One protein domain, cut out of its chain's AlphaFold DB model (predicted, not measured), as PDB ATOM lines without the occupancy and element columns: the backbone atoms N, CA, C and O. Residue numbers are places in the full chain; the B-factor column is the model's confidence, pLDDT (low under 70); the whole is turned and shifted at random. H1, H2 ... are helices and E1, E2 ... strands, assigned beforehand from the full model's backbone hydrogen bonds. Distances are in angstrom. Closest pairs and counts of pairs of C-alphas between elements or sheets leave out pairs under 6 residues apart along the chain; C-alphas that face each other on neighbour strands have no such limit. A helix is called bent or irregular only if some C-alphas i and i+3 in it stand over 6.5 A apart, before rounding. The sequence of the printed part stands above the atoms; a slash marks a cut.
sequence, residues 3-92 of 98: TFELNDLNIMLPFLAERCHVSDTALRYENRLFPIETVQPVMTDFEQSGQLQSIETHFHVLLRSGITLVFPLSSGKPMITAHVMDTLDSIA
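Overview. This is residues 3 to 92 of the 98 residues of an uncharacterized protein of Vibrio pectenicida (UniProt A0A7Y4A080). A strongly twisted, curled sheet of five strands has two helices, H1 and H2, over one face, and the far part of its long hairpin E3 and E4 reaches away from this body as a two-stranded arm. Residues 47 to 52, at the tip of the arm, stand free. The printed part has 90 residues, with E1, H1, E2, E3, E4, E5 and H2 in that order along it; the sheet is mixed, with the order E1, E2, E3, E4, E5, and the class is mixed, helices and strands. The whole is compact by its radius of gyration of the C-alphas, 14.0 A, yet elongated in outline, with spans of 49 by 27 by 22 A.

Arrangement. E1, residues 3 to 5, is parallel to E2, residues 25 to 29, with N 4 and O 26 at 2.9 A. Between them in the chain comes H1, residues 6 to 17, and the three form a strand-helix-strand unit, two parallel neighbour strands joined through a helix, with a right-handed crossover. H1 is on the sheet at a height of 6.6 A; its closest C-alphas to E3, residues 32 to 48, are those of Ala 17 and Val 39, 4.9 A apart. H1 lies only just over E3, with 3 of its C-alphas falling on that strand. From E2 on, the strands form a meander, each the antiparallel neighbour of the one before. E2 and E3 form a hairpin, with N 34 and O 27 at 2.8 A. E3 bends by 67 degrees at residue 35; it pairs with E2 over residues 32 to 35 and with E4, residues 51 to 63, over residues 36 to 48. In the hairpin of E3 and E4, N 46 and O 53 are 2.8 A apart. E4 and E5, residues 68 to 74, form another hairpin, with N 59 and O 71 at 2.9 A. H2, residues 82 to 90, is on the same face as H1, at a height of 7.8 A; the closest C-alphas of E5 and H2 are those of Leu 69 and Val 84, 5.9 A apart. H1 and H2 are apart. In H2 every O i to N i+4 pair is within hydrogen-bond range, in H1 5 of 8.

Along the chain. E1 begins at C-alpha 3, (-40.126, -9.466, 78.088). H1 is 15.7 A long and irregular, with C-alphas 11 and 14 at 7.4 A. E2 measures 13.4 A, E3 44.1 A, E4 35.7 A and E5 19.1 A. C-alpha 48, where E3 ends, is at (-67.689, 4.971, 52.104). H2 is 12.0 A long and ends at C-alpha 90, (-58.306, -16.324, 84.899).

Size, cuts and confidence. The two C-alphas farthest apart, those of Asn 31 and Gly 50, are 50.0 A apart. The printed part has no cut and no long link. The mean pLDDT of the printed part is 89.8; residues 20 to 21, 23 and 92 are under 70.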
ATOM      1  N   THR A   3     -38.926  -9.567  77.262       90.81
ATOM      2  CA  THR A   3     -40.126  -9.466  78.088       90.81
ATOM      3  C   THR A   3     -40.629  -8.034  78.049       90.81
ATOM      4  O   THR A   3     -39.843  -7.112  78.256       90.81
ATOM      5  N   PHE A   4     -41.924  -7.858  77.806       92.56
ATOM      6  CA  PHE A   4     -42.595  -6.562  77.866       92.56
ATOM      7  C   PHE A   4     -43.572  -6.546  79.037       92.56
ATOM      8  O   PHE A   4     -44.336  -7.499  79.197       92.56
ATOM      9  N   GLU A   5     -43.596  -5.472  79.828       94.31
ATOM     10  CA  GLU A   5     -44.736  -5.226  80.716       94.31
ATOM     11  C   GLU A   5     -46.008  -5.065  79.898       94.31
ATOM     12  O   GLU A   5     -45.950  -4.623  78.754       94.31
ATOM     13  N   LEU A   6     -47.170  -5.325  80.493       91.12
ATOM     14  CA  LEU A   6     -48.452  -5.113  79.818       91.12
ATOM     15  C   LEU A   6     -48.589  -3.705  79.206       91.12
ATOM     16  O   LEU A   6     -49.005  -3.570  78.056       91.12
ATOM     17  N   ASN A   7     -48.172  -2.669  79.940       89.75
ATOM     18  CA  ASN A   7     -48.203  -1.283  79.463       89.75
ATOM     19  C   ASN A   7     -47.224  -1.022  78.310       89.75
ATOM     20  O   ASN A   7     -47.568  -0.307  77.371       89.75
ATOM     21  N   ASP A   8     -46.032  -1.617  78.357       90.44
ATOM     22  CA  ASP A   8     -45.029  -1.469  77.300       90.44
ATOM     23  C   ASP A   8     -45.434  -2.258  76.056       90.44
ATOM     24  O   ASP A   8     -45.311  -1.768  74.933       90.44
ATOM     25  N   LEU A   9     -45.981  -3.461  76.254       88.50
ATOM     26  CA  LEU A   9     -46.472  -4.316  75.185       88.50
ATOM     27  C   LEU A   9     -47.505  -3.568  74.354       88.50
ATOM     28  O   LEU A   9     -47.398  -3.576  73.135       88.50
ATOM     29  N   ASN A  10     -48.432  -2.861  75.005       86.50
ATOM     30  CA  ASN A  10     -49.460  -2.059  74.350       86.50
ATOM     31  C   ASN A  10     -48.891  -1.047  73.334       86.50
ATOM     32  O   ASN A  10     -49.444  -0.856  72.256       86.50
ATOM     33  N   ILE A  11     -47.758  -0.420  73.657       88.94
ATOM     34  CA  ILE A  11     -47.066   0.522  72.761       88.94
ATOM     35  C   ILE A  11     -46.340  -0.235  71.641       88.94
ATOM     36  O   ILE A  11     -46.221   0.261  70.520       88.94
ATOM     37  N   MET A  12     -45.863  -1.441  71.940       91.31
ATOM     38  CA  MET A  12     -45.048  -2.255  71.044       91.31
ATOM     39  C   MET A  12     -45.854  -3.114  70.060       91.31
ATOM     40  O   MET A  12     -45.270  -3.577  69.081       91.31
ATOM     41  N   LEU A  13     -47.162  -3.321  70.270       92.06
ATOM     42  CA  LEU A  13     -47.991  -4.200  69.429       92.06
ATOM     43  C   LEU A  13     -47.899  -3.907  67.921       92.06
ATOM     44  O   LEU A  13     -47.707  -4.876  67.187       92.06
ATOM     45  N   PRO A  14     -47.936  -2.646  67.438       90.69
ATOM     46  CA  PRO A  14     -47.780  -2.369  66.008       90.69
ATOM     47  C   PRO A  14     -46.437  -2.872  65.454       90.69
ATOM     48  O   PRO A  14     -46.385  -3.537  64.427       90.69
ATOM     49  N   PHE A  15     -45.346  -2.659  66.193       89.94
ATOM     50  CA  PHE A  15     -44.010  -3.110  65.789       89.94
ATOM     51  C   PHE A  15     -43.850  -4.631  65.851       89.94
ATOM     52  O   PHE A  15     -43.065  -5.207  65.097       89.94
ATOM     53  N   LEU A  16     -44.541  -5.290  66.785       89.88
ATOM     54  CA  LEU A  16     -44.528  -6.747  66.898       89.88
ATOM     55  C   LEU A  16     -45.367  -7.400  65.796       89.88
ATOM     56  O   LEU A  16     -44.957  -8.433  65.283       89.88
ATOM     57  N   ALA A  17     -46.484  -6.783  65.405       88.00
ATOM     58  CA  ALA A  17     -47.341  -7.227  64.308       88.00
ATOM     59  C   ALA A  17     -46.635  -7.195  62.941       88.00
ATOM     60  O   ALA A  17     -46.849  -8.075  62.111       88.00
ATOM     61  N   GLU A  18     -45.754  -6.217  62.714       85.94
ATOM     62  CA  GLU A  18     -44.940  -6.133  61.491       85.94
ATOM     63  C   GLU A  18     -43.861  -7.227  61.408       85.94
ATOM     64  O   GLU A  18     -43.326  -7.514  60.333       85.94
ATOM     65  N   ARG A  19     -43.510  -7.857  62.535       79.00
ATOM     66  CA  ARG A  19     -42.504  -8.922  62.577       79.00
ATOM     67  C   ARG A  19     -43.175 -10.279  62.385       79.00
ATOM     68  O   ARG A  19     -43.844 -10.778  63.279       79.00
ATOM     69  N   CYS A  20     -42.883 -10.946  61.264       55.97
ATOM     70  CA  CYS A  20     -43.420 -12.278  60.941       55.97
ATOM     71  C   CYS A  20     -43.146 -13.369  61.998       55.97
ATOM     72  O   CYS A  20     -43.825 -14.392  62.001       55.97
ATOM     73  N   HIS A  21     -42.159 -13.180  62.883       64.81
ATOM     74  CA  HIS A  21     -41.843 -14.121  63.954       64.81
ATOM     75  C   HIS A  21     -41.606 -13.397  65.279       64.81
ATOM     76  O   HIS A  21     -40.617 -12.685  65.452       64.81
ATOM     77  N   VAL A  22     -42.496 -13.650  66.240       74.12
ATOM     78  CA  VAL A  22     -42.400 -13.177  67.631       74.12
ATOM     79  C   VAL A  22     -41.780 -14.250  68.544       74.12
ATOM     80  O   VAL A  22     -41.963 -14.251  69.763       74.12
ATOM     81  N   SER A  23     -41.031 -15.190  67.954       68.38
ATOM     82  CA  SER A  23     -40.331 -16.256  68.664       68.38
ATOM     83  C   SER A  23     -39.313 -15.632  69.615       68.38
ATOM     84  O   SER A  23     -38.360 -15.014  69.157       68.38
ATOM     85  N   ASP A  24     -39.543 -15.778  70.919       84.25
ATOM     86  CA  ASP A  24     -38.776 -15.204  72.038       84.25
ATOM     87  C   ASP A  24     -39.319 -13.902  72.626       84.25
ATOM     88  O   ASP A  24     -38.568 -13.187  73.289       84.25
ATOM     89  N   THR A  25     -40.614 -13.618  72.482       91.19
ATOM     90  CA  THR A  25     -41.276 -12.550  73.248       91.19
ATOM     91  C   THR A  25     -42.230 -13.105  74.306       91.19
ATOM     92  O   THR A  25     -42.919 -14.097  74.075       91.19
ATOM     93  N   ALA A  26     -42.283 -12.461  75.470       92.69
ATOM     94  CA  ALA A  26     -43.252 -12.748  76.521       92.69
ATOM     95  C   ALA A  26     -43.880 -11.460  77.071       92.69
ATOM     96  O   ALA A  26     -43.228 -10.419  77.160       92.69
ATOM     97  N   LEU A  27     -45.141 -11.558  77.478       93.38
ATOM     98  CA  LEU A  27     -45.848 -10.545  78.253       93.38
ATOM     99  C   LEU A  27     -45.617 -10.798  79.748       93.38
ATOM    100  O   LEU A  27     -45.846 -11.914  80.219       93.38
ATOM    101  N   ARG A  28     -45.204  -9.777  80.503       92.94
ATOM    102  CA  ARG A  28     -45.189  -9.788  81.970       92.94
ATOM    103  C   ARG A  28     -46.411  -9.072  82.530       92.94
ATOM    104  O   ARG A  28     -46.716  -7.944  82.148       92.94
ATOM    105  N   TYR A  29     -47.074  -9.730  83.475       92.44
ATOM    106  CA  TYR A  29     -48.175  -9.163  84.248       92.44
ATOM    107  C   TYR A  29     -48.161  -9.768  85.655       92.44
ATOM    108  O   TYR A  29     -48.089 -10.983  85.795       92.44
ATOM    109  N   GLU A  30     -48.132  -8.926  86.692       89.25
ATOM    110  CA  GLU A  30     -48.068  -9.334  88.110       89.25
ATOM    111  C   GLU A  30     -47.063 -10.467  88.410       89.25
ATOM    112  O   GLU A  30     -47.403 -11.502  88.981       89.25
ATOM    113  N   ASN A  31     -45.804 -10.294  87.989       85.44
ATOM    114  CA  ASN A  31     -44.710 -11.275  88.128       85.44
ATOM    115  C   ASN A  31     -44.902 -12.612  87.389       85.44
ATOM    116  O   ASN A  31     -44.071 -13.510  87.524       85.44
ATOM    117  N   ARG A  32     -45.943 -12.737  86.566       87.69
ATOM    118  CA  ARG A  32     -46.192 -13.891  85.698       87.69
ATOM    119  C   ARG A  32     -45.709 -13.587  84.283       87.69
ATOM    120  O   ARG A  32     -45.710 -12.432  83.861       87.69
ATOM    121  N   LEU A  33     -45.286 -14.624  83.564       92.00
ATOM    122  CA  LEU A  33     -44.832 -14.527  82.178       92.00
ATOM    123  C   LEU A  33     -45.751 -15.335  81.269       92.00
ATOM    124  O   LEU A  33     -45.964 -16.525  81.490       92.00
ATOM    125  N   PHE A  34     -46.232 -14.687  80.214       92.44
ATOM    126  CA  PHE A  34     -47.105 -15.262  79.202       92.44
ATOM    127  C   PHE A  34     -46.368 -15.241  77.858       92.44
ATOM    128  O   PHE A  34     -46.263 -14.182  77.233       92.44
ATOM    129  N   PRO A  35     -45.790 -16.372  77.415       92.81
ATOM    130  CA  PRO A  35     -45.081 -16.434  76.143       92.81
ATOM    131  C   PRO A  35     -46.013 -16.108  74.974       92.81
ATOM    132  O   PRO A  35     -47.080 -16.713  74.846       92.81
ATOM    133  N   ILE A  36     -45.587 -15.189  74.113       92.88
ATOM    134  CA  ILE A  36     -46.325 -14.790  72.915       92.88
ATOM    135  C   ILE A  36     -45.935 -15.727  71.771       92.88
ATOM    136  O   ILE A  36     -44.763 -16.054  71.569       92.88
ATOM    137  N   GLU A  37     -46.941 -16.193  71.046       91.94
ATOM    138  CA  GLU A  37     -46.792 -17.003  69.843       91.94
ATOM    139  C   GLU A  37     -46.862 -16.133  68.591       91.94
ATOM    140  O   GLU A  37     -45.947 -16.162  67.768       91.94
ATOM    141  N   THR A  38     -47.909 -15.315  68.472       92.88
ATOM    142  CA  THR A  38     -48.061 -14.381  67.356       92.88
ATOM    143  C   THR A  38     -48.802 -13.113  67.763       92.88
ATOM    144  O   THR A  38     -49.551 -13.102  68.742       92.88
ATOM    145  N   VAL A  39     -48.584 -12.043  67.001       93.56
ATOM    146  CA  VAL A  39     -49.320 -10.781  67.096       93.56
ATOM    147  C   VAL A  39     -49.873 -10.487  65.710       93.56
ATOM    148  O   VAL A  39     -49.121 -10.480  64.739       93.56
ATOM    149  N   GLN A  40     -51.179 -10.271  65.611       93.12
ATOM    150  CA  GLN A  40     -51.859 -10.051  64.338       93.12
ATOM    151  C   GLN A  40     -52.754  -8.813  64.420       93.12
ATOM    152  O   GLN A  40     -53.590  -8.736  65.327       93.12
ATOM    153  N   PRO A  41     -52.616  -7.854  63.494       93.25
ATOM    154  CA  PRO A  41     -53.570  -6.771  63.367       93.25
ATOM    155  C   PRO A  41     -54.849  -7.283  62.701       93.25
ATOM    156  O   PRO A  41     -54.811  -8.088  61.767       93.25
ATOM    157  N   VAL A  42     -55.992  -6.816  63.188       93.62
ATOM    158  CA  VAL A  42     -57.307  -7.144  62.641       93.62
ATOM    159  C   VAL A  42     -57.830  -5.946  61.867       93.62
ATOM    160  O   VAL A  42     -58.117  -4.892  62.444       93.62
ATOM    161  N   MET A  43     -57.977  -6.139  60.559       92.69
ATOM    162  CA  MET A  43     -58.557  -5.165  59.639       92.69
ATOM    163  C   MET A  43     -60.062  -5.381  59.522       92.69
ATOM    164  O   MET A  43     -60.524  -6.520  59.442       92.69
ATOM    165  N   THR A  44     -60.807  -4.286  59.442       90.06
ATOM    166  CA  THR A  44     -62.221  -4.295  59.065       90.06
ATOM    167  C   THR A  44     -62.398  -3.431  57.832       90.06
ATOM    168  O   THR A  44     -61.939  -2.289  57.797       90.06
ATOM    169  N   ASP A  45     -63.088  -3.975  56.837       91.44
ATOM    170  CA  ASP A  45     -63.468  -3.234  55.645       91.44
ATOM    171  C   ASP A  45     -64.767  -2.468  55.888       91.44
ATOM    172  O   ASP A  45     -65.723  -2.994  56.464       91.44
ATOM    173  N   PHE A  46     -64.823  -1.228  55.419       86.94
ATOM    174  CA  PHE A  46     -66.051  -0.450  55.370       86.94
ATOM    175  C   PHE A  46     -66.160   0.286  54.037       86.94
ATOM    176  O   PHE A  46     -65.169   0.703  53.437       86.94
ATOM    177  N   GLU A  47     -67.390   0.434  53.557       90.44
ATOM    178  CA  GLU A  47     -67.674   1.158  52.326       90.44
ATOM    179  C   GLU A  47     -68.043   2.606  52.652       90.44
ATOM    180  O   GLU A  47     -68.955   2.871  53.441       90.44
ATOM    181  N   GLN A  48     -67.354   3.555  52.024       84.75
ATOM    182  CA  GLN A  48     -67.689   4.971  52.104       84.75
ATOM    183  C   GLN A  48     -67.699   5.566  50.699       84.75
ATOM    184  O   GLN A  48     -66.696   5.544  49.988       84.75
ATOM    185  N   SER A  49     -68.850   6.105  50.286       86.62
ATOM    186  CA  SER A  49     -69.028   6.738  48.969       86.62
ATOM    187  C   SER A  49     -68.652   5.832  47.782       86.62
ATOM    188  O   SER A  49     -68.103   6.309  46.790       86.62
ATOM    189  N   GLY A  50     -68.923   4.524  47.879       89.62
ATOM    190  CA  GLY A  50     -68.597   3.544  46.835       89.62
ATOM    191  C   GLY A  50     -67.125   3.119  46.787       89.62
ATOM    192  O   GLY A  50     -66.721   2.432  45.849       89.62
ATOM    193  N   GLN A  51     -66.310   3.526  47.766       87.38
ATOM    194  CA  GLN A  51     -64.931   3.069  47.932       87.38
ATOM    195  C   GLN A  51     -64.811   2.183  49.170       87.38
ATOM    196  O   GLN A  51     -65.276   2.545  50.251       87.38
ATOM    197  N   LEU A  52     -64.163   1.031  49.000       91.06
ATOM    198  CA  LEU A  52     -63.865   0.096  50.079       91.06
ATOM    199  C   LEU A  52     -62.569   0.538  50.764       91.06
ATOM    200  O   LEU A  52     -61.535   0.678  50.107       91.06
ATOM    201  N   GLN A  53     -62.641   0.806  52.063       87.69
ATOM    202  CA  GLN A  53     -61.501   1.195  52.886       87.69
ATOM    203  C   GLN A  53     -61.312   0.170  54.000       87.69
ATOM    204  O   GLN A  53     -62.275  -0.219  54.654       87.69
ATOM    205  N   SER A  54     -60.069  -0.243  54.233       89.12
ATOM    206  CA  SER A  54     -59.712  -1.135  55.337       89.12
ATOM    207  C   SER A  54     -59.117  -0.317  56.476       89.12
ATOM    208  O   SER A  54     -58.190   0.467  56.259       89.12
ATOM    209  N   ILE A  55     -59.613  -0.514  57.695       89.81
ATOM    210  CA  ILE A  55     -59.071   0.116  58.903       89.81
ATOM    211  C   ILE A  55     -58.659  -0.950  59.913       89.81
ATOM    212  O   ILE A  55     -59.389  -1.916  60.136       89.81
ATOM    213  N   GLU A  56     -57.494  -0.780  60.539       91.50
ATOM    214  CA  GLU A  56     -57.138  -1.576  61.714       91.50
ATOM    215  C   GLU A  56     -58.104  -1.254  62.851       91.50
ATOM    216  O   GLU A  56     -58.375  -0.091  63.156       91.50
ATOM    217  N   THR A  57     -58.603  -2.288  63.516       92.81
ATOM    218  CA  THR A  57     -59.568  -2.136  64.612       92.81
ATOM    219  C   THR A  57     -59.056  -2.700  65.930       92.81
ATOM    220  O   THR A  57     -59.340  -2.137  66.986       92.81
ATOM    221  N   HIS A  58     -58.281  -3.785  65.890       94.81
ATOM    222  CA  HIS A  58     -57.772  -4.461  67.082       94.81
ATOM    223  C   HIS A  58     -56.437  -5.142  66.782       94.81
ATOM    224  O   HIS A  58     -56.140  -5.454  65.631       94.81
ATOM    225  N   PHE A  59     -55.688  -5.466  67.831       95.25
ATOM    226  CA  PHE A  59     -54.594  -6.430  67.776       95.25
ATOM    227  C   PHE A  59     -54.985  -7.699  68.523       95.25
ATOM    228  O   PHE A  59     -55.460  -7.647  69.661       95.25
ATOM    229  N   HIS A  60     -54.754  -8.842  67.892       95.25
ATOM    230  CA  HIS A  60     -54.824 -10.149  68.525       95.25
ATOM    231  C   HIS A  60     -53.421 -10.583  68.929       95.25
ATOM    232  O   HIS A  60     -52.519 -10.652  68.096       95.25
ATOM    233  N   VAL A  61     -53.243 -10.900  70.207       94.81
ATOM    234  CA  VAL A  61     -52.012 -11.491  70.733       94.81
ATOM    235  C   VAL A  61     -52.323 -12.925  71.125       94.81
ATOM    236  O   VAL A  61     -53.012 -13.159  72.117       94.81
ATOM    237  N   LEU A  62     -51.825 -13.879  70.344       94.25
ATOM    238  CA  LEU A  62     -51.925 -15.295  70.672       94.25
ATOM    239  C   LEU A  62     -50.801 -15.654  71.638       94.25
ATOM    240  O   LEU A  62     -49.618 -15.486  71.329       94.25
ATOM    241  N   LEU A  63     -51.169 -16.156  72.806       93.38
ATOM    242  CA  LEU A  63     -50.247 -16.748  73.761       93.38
ATOM    243  C   LEU A  63     -49.983 -18.206  73.375       93.38
ATOM    244  O   LEU A  63     -50.886 -18.888  72.899       93.38
ATOM    245  N   ARG A  64     -48.790 -18.732  73.685       90.81
ATOM    246  CA  ARG A  64     -48.443 -20.151  73.427       90.81
ATOM    247  C   ARG A  64     -49.351 -21.162  74.138       90.81
ATOM    248  O   ARG A  64     -49.312 -22.346  73.832       90.81
ATOM    249  N   SER A  65     -50.137 -20.717  75.117       90.19
ATOM    250  CA  SER A  65     -51.183 -21.517  75.760       90.19
ATOM    251  C   SER A  65     -52.433 -21.706  74.888       90.19
ATOM    252  O   SER A  65     -53.340 -22.424  75.297       90.19
ATOM    253  N   GLY A  66     -52.507 -21.059  73.719       91.81
ATOM    254  CA  GLY A  66     -53.674 -21.044  72.833       91.81
ATOM    255  C   GLY A  66     -54.707 -19.963  73.171       91.81
ATOM    256  O   GLY A  66     -55.747 -19.886  72.524       91.81
ATOM    257  N   ILE A  67     -54.444 -19.129  74.183       94.38
ATOM    258  CA  ILE A  67     -55.326 -18.028  74.589       94.38
ATOM    259  C   ILE A  67     -55.022 -16.785  73.755       94.38
ATOM    260  O   ILE A  67     -53.864 -16.395  73.620       94.38
ATOM    261  N   THR A  68     -56.067 -16.131  73.258       95.50
ATOM    262  CA  THR A  68     -55.954 -14.875  72.511       95.50
ATOM    263  C   THR A  68     -56.351 -13.700  73.390       95.50
ATOM    264  O   THR A  68     -57.466 -13.653  73.905       95.50
ATOM    265  N   LEU A  69     -55.459 -12.723  73.520       96.00
ATOM    266  CA  LEU A  69     -55.760 -11.421  74.111       96.00
ATOM    267  C   LEU A  69     -56.127 -10.437  72.996       96.00
ATOM    268  O   LEU A  69     -55.441 -10.375  71.974       96.00
ATOM    269  N   VAL A  70     -57.188  -9.657  73.202       95.88
ATOM    270  CA  VAL A  70     -57.699  -8.698  72.213       95.88
ATOM    271  C   VAL A  70     -57.496  -7.271  72.713       95.88
ATOM    272  O   VAL A  70     -58.049  -6.877  73.742       95.88
ATOM    273  N   PHE A  71     -56.733  -6.488  71.954       96.00
ATOM    274  CA  PHE A  71     -56.422  -5.090  72.243       96.00
ATOM    275  C   PHE A  71     -57.134  -4.191  71.224       96.00
ATOM    276  O   PHE A  71     -56.626  -4.030  70.110       96.00
ATOM    277  N   PRO A  72     -58.309  -3.621  71.544       95.25
ATOM    278  CA  PRO A  72     -58.985  -2.681  70.656       95.25
ATOM    279  C   PRO A  72     -58.161  -1.413  70.455       95.25
ATOM    280  O   PRO A  72     -57.433  -0.981  71.351       95.25
ATOM    281  N   LEU A  73     -58.322  -0.794  69.290       93.62
ATOM    282  CA  LEU A  73     -57.732   0.498  68.984       93.62
ATOM    283  C   LEU A  73     -58.646   1.640  69.430       93.62
ATOM    284  O   LEU A  73     -59.828   1.686  69.102       93.62
ATOM    285  N   SER A  74     -58.064   2.618  70.117       90.44
ATOM    286  CA  SER A  74     -58.682   3.918  70.366       90.44
ATOM    287  C   SER A  74     -57.734   5.009  69.913       90.44
ATOM    288  O   SER A  74     -56.572   5.054  70.316       90.44
ATOM    289  N   SER A  75     -58.219   5.884  69.031       87.12
ATOM    290  CA  SER A  75     -57.391   6.916  68.388       87.12
ATOM    291  C   SER A  75     -56.113   6.342  67.749       87.12
ATOM    292  O   SER A  75     -55.037   6.926  67.864       87.12
ATOM    293  N   GLY A  76     -56.230   5.161  67.128       85.31
ATOM    294  CA  GLY A  76     -55.122   4.456  66.471       85.31
ATOM    295  C   GLY A  76     -54.093   3.829  67.418       85.31
ATOM    296  O   GLY A  76     -53.044   3.390  66.960       85.31
ATOM    297  N   LYS A  77     -54.352   3.796  68.731       89.88
ATOM    298  CA  LYS A  77     -53.461   3.182  69.726       89.88
ATOM    299  C   LYS A  77     -54.141   1.992  70.385       89.88
ATOM    300  O   LYS A  77     -55.316   2.124  70.742       89.88
ATOM    301  N   PRO A  78     -53.452   0.853  70.557       93.75
ATOM    302  CA  PRO A  78     -54.072  -0.266  71.234       93.75
ATOM    303  C   PRO A  78     -54.350   0.105  72.696       93.75
ATOM    304  O   PRO A  78     -53.728   1.005  73.280       93.75
ATOM    305  N   MET A  79     -55.361  -0.535  73.268       94.19
ATOM    306  CA  MET A  79     -55.800  -0.304  74.636       94.19
ATOM    307  C   MET A  79     -55.822  -1.603  75.423       94.19
ATOM    308  O   MET A  79     -56.338  -2.623  74.969       94.19
ATOM    309  N   ILE A  80     -55.341  -1.526  76.661       94.38
ATOM    310  CA  ILE A  80     -55.547  -2.570  77.659       94.38
ATOM    311  C   ILE A  80     -56.963  -2.403  78.206       94.38
ATOM    312  O   ILE A  80     -57.302  -1.361  78.771       94.38
ATOM    313  N   THR A  81     -57.799  -3.418  78.020       94.88
ATOM    314  CA  THR A  81     -59.171  -3.440  78.543       94.88
ATOM    315  C   THR A  81     -59.249  -4.255  79.829       94.88
ATOM    316  O   THR A  81     -58.365  -5.064  80.115       94.88
ATOM    317  N   ALA A  82     -60.340  -4.090  80.586       94.31
ATOM    318  CA  ALA A  82     -60.642  -4.962  81.724       94.31
ATOM    319  C   ALA A  82     -60.641  -6.439  81.315       94.31
ATOM    320  O   ALA A  82     -60.020  -7.252  81.979       94.31
ATOM    321  N   HIS A  83     -61.196  -6.755  80.143       93.56
ATOM    322  CA  HIS A  83     -61.225  -8.117  79.628       93.56
ATOM    323  C   HIS A  83     -59.829  -8.733  79.433       93.56
ATOM    324  O   HIS A  83     -59.645  -9.919  79.697       93.56
ATOM    325  N   VAL A  84     -58.831  -7.946  79.006       94.31
ATOM    326  CA  VAL A  84     -57.438  -8.422  78.915       94.31
ATOM    327  C   VAL A  84     -56.910  -8.790  80.300       94.31
ATOM    328  O   VAL A  84     -56.320  -9.857  80.454       94.31
ATOM    329  N   MET A  85     -57.147  -7.941  81.302       93.75
ATOM    330  CA  MET A  85     -56.718  -8.191  82.684       93.75
ATOM    331  C   MET A  85     -57.439  -9.407  83.278       93.75
ATOM    332  O   MET A  85     -56.777 -10.346  83.707       93.75
ATOM    333  N   ASP A  86     -58.768  -9.463  83.167       93.88
ATOM    334  CA  ASP A  86     -59.588 -10.586  83.638       93.88
ATOM    335  C   ASP A  86     -59.154 -11.911  82.994       93.88
ATOM    336  O   ASP A  86     -59.088 -12.948  83.655       93.88
ATOM    337  N   THR A  87     -58.813 -11.886  81.700       93.12
ATOM    338  CA  THR A  87     -58.301 -13.068  81.000       93.12
ATOM    339  C   THR A  87     -56.965 -13.501  81.592       93.12
ATOM    340  O   THR A  87     -56.826 -14.670  81.940       93.12
ATOM    341  N   LEU A  88     -56.010 -12.578  81.764       92.75
ATOM    342  CA  LEU A  88     -54.696 -12.853  82.364       92.75
ATOM    343  C   LEU A  88     -54.801 -13.379  83.806       92.75
ATOM    344  O   LEU A  88     -54.025 -14.253  84.202       92.75
ATOM    345  N   ASP A  89     -55.770 -12.888  84.572       91.19
ATOM    346  CA  ASP A  89     -56.065 -13.371  85.920       91.19
ATOM    347  C   ASP A  89     -56.717 -14.749  85.926       91.19
ATOM    348  O   ASP A  89     -56.338 -15.600  86.729       91.19
ATOM    349  N   SER A  90     -57.627 -15.024  84.991       88.62
ATOM    350  CA  SER A  90     -58.306 -16.324  84.899       88.62
ATOM    351  C   SER A  90     -57.388 -17.475  84.474       88.62
ATOM    352  O   SER A  90     -57.635 -18.627  84.824       88.62
ATOM    353  N   ILE A  91     -56.323 -17.169  83.727       84.38
ATOM    354  CA  ILE A  91     -55.355 -18.155  83.223       84.38
ATOM    355  C   ILE A  91     -54.138 -18.284  84.146       84.38
ATOM    356  O   ILE A  91     -53.223 -19.065  83.873       84.38
ATOM    357  N   ALA A  92     -54.113 -17.519  85.240       65.31
ATOM    358  CA  ALA A  92     -53.178 -17.752  86.320       65.31
ATOM    359  C   ALA A  92     -53.478 -19.131  86.922       65.31
ATOM    360  O   ALA A  92     -54.629 -19.390  87.281       65.31
TER     361      ALA A  92